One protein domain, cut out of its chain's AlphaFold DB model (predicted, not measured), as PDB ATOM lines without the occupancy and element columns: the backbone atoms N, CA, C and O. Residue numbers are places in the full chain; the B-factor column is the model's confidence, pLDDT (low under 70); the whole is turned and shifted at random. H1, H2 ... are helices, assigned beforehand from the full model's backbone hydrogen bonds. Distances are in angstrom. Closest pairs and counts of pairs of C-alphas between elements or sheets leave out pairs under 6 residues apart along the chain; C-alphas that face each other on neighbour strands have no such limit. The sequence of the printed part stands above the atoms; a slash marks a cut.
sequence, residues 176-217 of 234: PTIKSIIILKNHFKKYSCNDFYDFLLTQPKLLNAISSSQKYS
ATOM      1  N   PRO A 176     113.394 125.267 120.654       73.56
ATOM      2  CA  PRO A 176     112.483 124.361 121.351       73.56
ATOM      3  C   PRO A 176     111.215 125.060 121.850       73.56
ATOM      4  O   PRO A 176     110.130 124.512 121.696       73.56
ATOM      5  N   THR A 177     111.321 126.285 122.376       74.31
ATOM      6  CA  THR A 177     110.166 127.079 122.821       74.31
ATOM      7  C   THR A 177     109.231 127.386 121.654       74.31
ATOM      8  O   THR A 177     108.032 127.137 121.749       74.31
ATOM      9  N   ILE A 178     109.771 127.856 120.525       74.31
ATOM     10  CA  ILE A 178     108.991 128.158 119.317       74.31
ATOM     11  C   ILE A 178     108.317 126.889 118.790       74.31
ATOM     12  O   ILE A 178     107.118 126.896 118.508       74.31
ATOM     13  N   LYS A 179     109.056 125.777 118.710       78.44
ATOM     14  CA  LYS A 179     108.521 124.478 118.286       78.44
ATOM     15  C   LYS A 179     107.369 124.037 119.191       78.44
ATOM     16  O   LYS A 179     106.320 123.654 118.681       78.44
ATOM     17  N   SER A 180     107.526 124.155 120.508       79.38
ATOM     18  CA  SER A 180     106.477 123.841 121.484       79.38
ATOM     19  C   SER A 180     105.252 124.746 121.335       79.38
ATOM     20  O   SER A 180     104.134 124.239 121.327       79.38
ATOM     21  N   ILE A 181     105.437 126.056 121.133       79.19
ATOM     22  CA  ILE A 181     104.337 127.006 120.889       79.19
ATOM     23  C   ILE A 181     103.578 126.649 119.605       79.19
ATOM     24  O   ILE A 181     102.349 126.665 119.601       79.19
ATOM     25  N   ILE A 182     104.284 126.310 118.520       80.00
ATOM     26  CA  ILE A 182     103.667 125.920 117.243       80.00
ATOM     27  C   ILE A 182     102.882 124.615 117.397       80.00
ATOM     28  O   ILE A 182     101.747 124.537 116.931       80.00
ATOM     29  N   ILE A 183     103.457 123.606 118.060       81.88
ATOM     30  CA  ILE A 183     102.781 122.329 118.333       81.88
ATOM     31  C   ILE A 183     101.495 122.577 119.126       81.88
ATOM     32  O   ILE A 183     100.435 122.103 118.722       81.88
ATOM     33  N   LEU A 184     101.567 123.373 120.197       82.25
ATOM     34  CA  LEU A 184     100.405 123.758 120.998       82.25
ATOM     35  C   LEU A 184      99.347 124.464 120.150       82.25
ATOM     36  O   LEU A 184      98.198 124.034 120.110       82.25
ATOM     37  N   LYS A 185      99.729 125.509 119.411       80.25
ATOM     38  CA  LYS A 185      98.788 126.266 118.579       80.25
ATOM     39  C   LYS A 185      98.163 125.430 117.467       80.25
ATOM     40  O   LYS A 185      97.011 125.673 117.128       80.25
ATOM     41  N   ASN A 186      98.882 124.465 116.897       82.88
ATOM     42  CA  ASN A 186      98.344 123.602 115.847       82.88
ATOM     43  C   ASN A 186      97.423 122.515 116.407       82.88
ATOM     44  O   ASN A 186      96.320 122.340 115.890       82.88
ATOM     45  N   HIS A 187      97.839 121.810 117.461       85.94
ATOM     46  CA  HIS A 187      97.036 120.737 118.055       85.94
ATOM     47  C   HIS A 187      95.798 121.266 118.782       85.94
ATOM     48  O   HIS A 187      94.736 120.654 118.709       85.94
ATOM     49  N   PHE A 188      95.895 122.443 119.400       84.06
ATOM     50  CA  PHE A 188      94.798 123.073 120.135       84.06
ATOM     51  C   PHE A 188      94.190 124.259 119.380       84.06
ATOM     52  O   PHE A 188      93.521 125.096 119.975       84.06
ATOM     53  N   LYS A 189      94.355 124.323 118.051       82.44
ATOM     54  CA  LYS A 189      93.873 125.437 117.210       82.44
ATOM     55  C   LYS A 189      92.385 125.759 117.393       82.44
ATOM     56  O   LYS A 189      91.967 126.890 117.169       82.44
ATOM     57  N   LYS A 190      91.584 124.744 117.728       85.75
ATOM     58  CA  LYS A 190      90.127 124.842 117.899       85.75
ATOM     59  C   LYS A 190      89.689 125.084 119.345       85.75
ATOM     60  O   LYS A 190      88.501 125.270 119.566       85.75
ATOM     61  N   TYR A 191      90.613 125.044 120.301       84.69
ATOM     62  CA  TYR A 191      90.308 125.247 121.711       84.69
ATOM     63  C   TYR A 191      90.366 126.740 122.020       84.69
ATOM     64  O   TYR A 191      91.324 127.420 121.641       84.69
ATOM     65  N   SER A 192      89.359 127.256 122.724       86.25
ATOM     66  CA  SER A 192      89.502 128.556 123.378       86.25
ATOM     67  C   SER A 192      90.474 128.443 124.559       86.25
ATOM     68  O   SER A 192      90.779 127.344 125.029       86.25
ATOM     69  N   CYS A 193      90.962 129.575 125.074       79.62
ATOM     70  CA  CYS A 193      91.820 129.570 126.263       79.62
ATOM     71  C   CYS A 193      91.147 128.884 127.464       79.62
ATOM     72  O   CYS A 193      91.833 128.218 128.234       79.62
ATOM     73  N   ASN A 194      89.822 129.015 127.592       86.31
ATOM     74  CA  ASN A 194      89.055 128.380 128.662       86.31
ATOM     75  C   ASN A 194      88.948 126.867 128.439       86.31
ATOM     76  O   ASN A 194      89.269 126.108 129.345       86.31
ATOM     77  N   ASP A 195      88.632 126.420 127.219       88.81
ATOM     78  CA  ASP A 195      88.551 124.982 126.909       88.81
ATOM     79  C   ASP A 195      89.906 124.291 127.094       88.81
ATOM     80  O   ASP A 195      89.994 123.143 127.529       88.81
ATOM     81  N   PHE A 196      90.988 124.990 126.746       86.00
ATOM     82  CA  PHE A 196      92.340 124.490 126.952       86.00
ATOM     83  C   PHE A 196      92.695 124.410 128.442       86.00
ATOM     84  O   PHE A 196      93.317 123.441 128.874       86.00
ATOM     85  N   TYR A 197      92.286 125.402 129.236       84.69
ATOM     86  CA  TYR A 197      92.459 125.379 130.685       84.69
ATOM     87  C   TYR A 197      91.691 124.217 131.328       84.69
ATOM     88  O   TYR A 197      92.277 123.455 132.099       84.69
ATOM     89  N   ASP A 198      90.433 124.014 130.940       90.06
ATOM     90  CA  ASP A 198      89.613 122.901 131.421       90.06
ATOM     91  C   ASP A 198      90.223 121.551 131.027       90.06
ATOM     92  O   ASP A 198      90.332 120.649 131.858       90.06
ATOM     93  N   PHE A 199      90.727 121.428 129.793       88.31
ATOM     94  CA  PHE A 199      91.484 120.254 129.358       88.31
ATOM     95  C   PHE A 199      92.710 120.000 130.246       88.31
ATOM     96  O   PHE A 199      92.927 118.867 130.677       88.31
ATOM     97  N   LEU A 200      93.499 121.032 130.567       85.81
ATOM     98  CA  LEU A 200      94.671 120.883 131.431       85.81
ATOM     99  C   LEU A 200      94.293 120.397 132.833       85.81
ATOM    100  O   LEU A 200      94.982 119.525 133.366       85.81
ATOM    101  N   LEU A 201      93.186 120.885 133.405       87.56
ATOM    102  CA  LEU A 201      92.689 120.426 134.708       87.56
ATOM    103  C   LEU A 201      92.378 118.921 134.730       87.56
ATOM    104  O   LEU A 201      92.527 118.287 135.775       87.56
ATOM    105  N   THR A 202      92.027 118.320 133.586       90.06
ATOM    106  CA  THR A 202      91.824 116.860 133.483       90.06
ATOM    107  C   THR A 202      93.122 116.042 133.526       90.06
ATOM    108  O   THR A 202      93.069 114.823 133.676       90.06
ATOM    109  N   GLN A 203      94.293 116.686 133.426       89.38
ATOM    110  CA  GLN A 203      95.611 116.045 133.352       89.38
ATOM    111  C   GLN A 203      96.479 116.369 134.588       89.38
ATOM    112  O   GLN A 203      97.467 117.101 134.488       89.38
ATOM    113  N   PRO A 204      96.187 115.796 135.774       85.31
ATOM    114  CA  PRO A 204      96.838 116.170 137.035       85.31
ATOM    115  C   PRO A 204      98.350 115.894 137.069       85.31
ATOM    116  O   PRO A 204      99.101 116.638 137.696       85.31
ATOM    117  N   LYS A 205      98.829 114.857 136.363       85.25
ATOM    118  CA  LYS A 205     100.273 114.581 136.231       85.25
ATOM    119  C   LYS A 205     100.993 115.694 135.466       85.25
ATOM    120  O   LYS A 205     102.054 116.139 135.892       85.25
ATOM    121  N   LEU A 206     100.394 116.159 134.370       83.75
ATOM    122  CA  LEU A 206     100.925 117.255 133.566       83.75
ATOM    123  C   LEU A 206     100.863 118.578 134.338       83.75
ATOM    124  O   LEU A 206     101.831 119.331 134.331       83.75
ATOM    125  N   LEU A 207      99.768 118.832 135.062       82.38
ATOM    126  CA  LEU A 207      99.624 120.030 135.892       82.38
ATOM    127  C   LEU A 207     100.724 120.114 136.961       82.38
ATOM    128  O   LEU A 207     101.356 121.157 137.115       82.38
ATOM    129  N   ASN A 208     100.998 118.996 137.640       84.06
ATOM    130  CA  ASN A 208     102.079 118.891 138.620       84.06
ATOM    131  C   ASN A 208     103.467 119.054 137.985       84.06
ATOM    132  O   ASN A 208     104.358 119.659 138.581       84.06
ATOM    133  N   ALA A 209     103.669 118.552 136.767       81.44
ATOM    134  CA  ALA A 209     104.922 118.749 136.046       81.44
ATOM    135  C   ALA A 209     105.142 120.230 135.674       81.44
ATOM    136  O   ALA A 209     106.240 120.753 135.852       81.44
ATOM    137  N   ILE A 210     104.094 120.927 135.218       81.94
ATOM    138  CA  ILE A 210     104.144 122.351 134.836       81.94
ATOM    139  C   ILE A 210     104.303 123.266 136.066       81.94
ATOM    140  O   ILE A 210     104.971 124.308 135.991       81.94
ATOM    141  N   SER A 211     103.702 122.908 137.203       77.81
ATOM    142  CA  SER A 211     103.802 123.692 138.440       77.81
ATOM    143  C   SER A 211     105.100 123.445 139.216       77.81
ATOM    144  O   SER A 211     105.522 124.319 139.972       77.81
ATOM    145  N   SER A 212     105.763 122.304 139.013       84.50
ATOM    146  CA  SER A 212     106.990 121.937 139.728       84.50
ATOM    147  C   SER A 212     108.273 122.341 138.991       84.50
ATOM    148  O   SER A 212     108.259 122.832 137.861       84.50
ATOM    149  N   SER A 213     109.419 122.129 139.646       75.06
ATOM    150  CA  SER A 213     110.749 122.288 139.047       75.06
ATOM    151  C   SER A 213     111.085 121.202 138.016       75.06
ATOM    152  O   SER A 213     112.049 121.373 137.274       75.06
ATOM    153  N   GLN A 214     110.279 120.134 137.917       72.50
ATOM    154  CA  GLN A 214     110.474 119.045 136.948       72.50
ATOM    155  C   GLN A 214     110.456 119.540 135.499       72.50
ATOM    156  O   GLN A 214     111.123 118.964 134.649       72.50
ATOM    157  N   LYS A 215     109.765 120.650 135.214       67.56
ATOM    158  CA  LYS A 215     109.773 121.292 133.887       67.56
ATOM    159  C   LYS A 215     111.148 121.767 133.404       67.56
ATOM    160  O   LYS A 215     111.286 122.079 132.226       67.56
ATOM    161  N   TYR A 216     112.134 121.869 134.296       66.06
ATOM    162  CA  TYR A 216     113.509 122.257 133.963       66.06
ATOM    163  C   TYR A 216     114.462 121.056 133.871       66.06
ATOM    164  O   TYR A 216     115.632 121.226 133.530       66.06
ATOM    165  N   SER A 217     113.982 119.849 134.169       63.84
ATOM    166  CA  SER A 217     114.746 118.610 134.051       63.84
ATOM    167  C   SER A 217     114.681 118.123 132.598       63.84
ATOM    168  O   SER A 217     113.598 117.960 132.050       63.84
TER     169      SER A 217
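AT A GLANCE: This is residues 176 to 217 of the 234 residues of an uncharacterized protein of Cinara cedri (UniProt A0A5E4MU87). The four helices follow one another round an open, flat horseshoe with an empty middle: H1, the longest, is one arm, H2 makes the closed end, and H3 and the short H4 make the other arm. The mouth lies between the two ends of the printed part, whose C-alphas, those of Pro 176 and Ser 217, are 14.1 A apart. The printed part has 42 residues, with four named helices in the order H1, H2, H3, H4 and no named strand, and its class is all helix. The whole is loose, with a radius of gyration of the C-alphas of 11.4 A, and its C-alphas span 29 by 25 by 11 A.

HOW THE PARTS SIT: Start with H1, residues 176 to 187, which stands free along its length and touches no helix. It is apart from H2, residues 193 to 201, the next helix along the chain. Go on to H3, residues 204 to 211: H2 and H3 only just touch, with 3 pairs of C-alphas within 8 A, and they touch only at the corner by their link. Their closest C-alphas are those of Leu 200 and Leu 207, 6.7 A apart. H2 and H3 run opposite ways at a steep tilt of 67 degrees, only just short of about perpendicular. Beyond them, H4, residues 213 to 216, is close to H3 but not clearly touching; their closest C-alphas, those of Ala 209 and Lys 215, are 5.9 A apart. H1 is apart from H3 and from H4, and H2 is apart from H4. Look at the backbone O and N atoms: in H1, H2 and H3 every O i to N i+4 pair is within hydrogen-bond range, while H4 is too short for such a pair and its one O i to N i+3 pair is within range.

IN THESE COORDINATES: Find C-alpha 176 at (112.483, 124.361, 121.351); from there H1 runs 16.2 A to C-alpha 187 at (97.036, 120.737, 118.055). H2 runs 12.5 A from Cys 193 to Leu 201, and H3 runs 10.3 A from Pro 204 to Ser 211. H4 runs 5.8 A from Ser 213 to C-alpha 216 at (113.509, 122.257, 133.963).

THE WHOLE: The two C-alphas farthest apart are those of Lys 190 and Ser 217, at 30.1 A. The printed part has no cut. The links H1 to H2, H2 to H3 and H3 to H4 are tight, with 5, 2 and 1 residues. In the B-factor column of this model the mean pLDDT of the printed part is 81.5, and residues 215 to 217 are under 70.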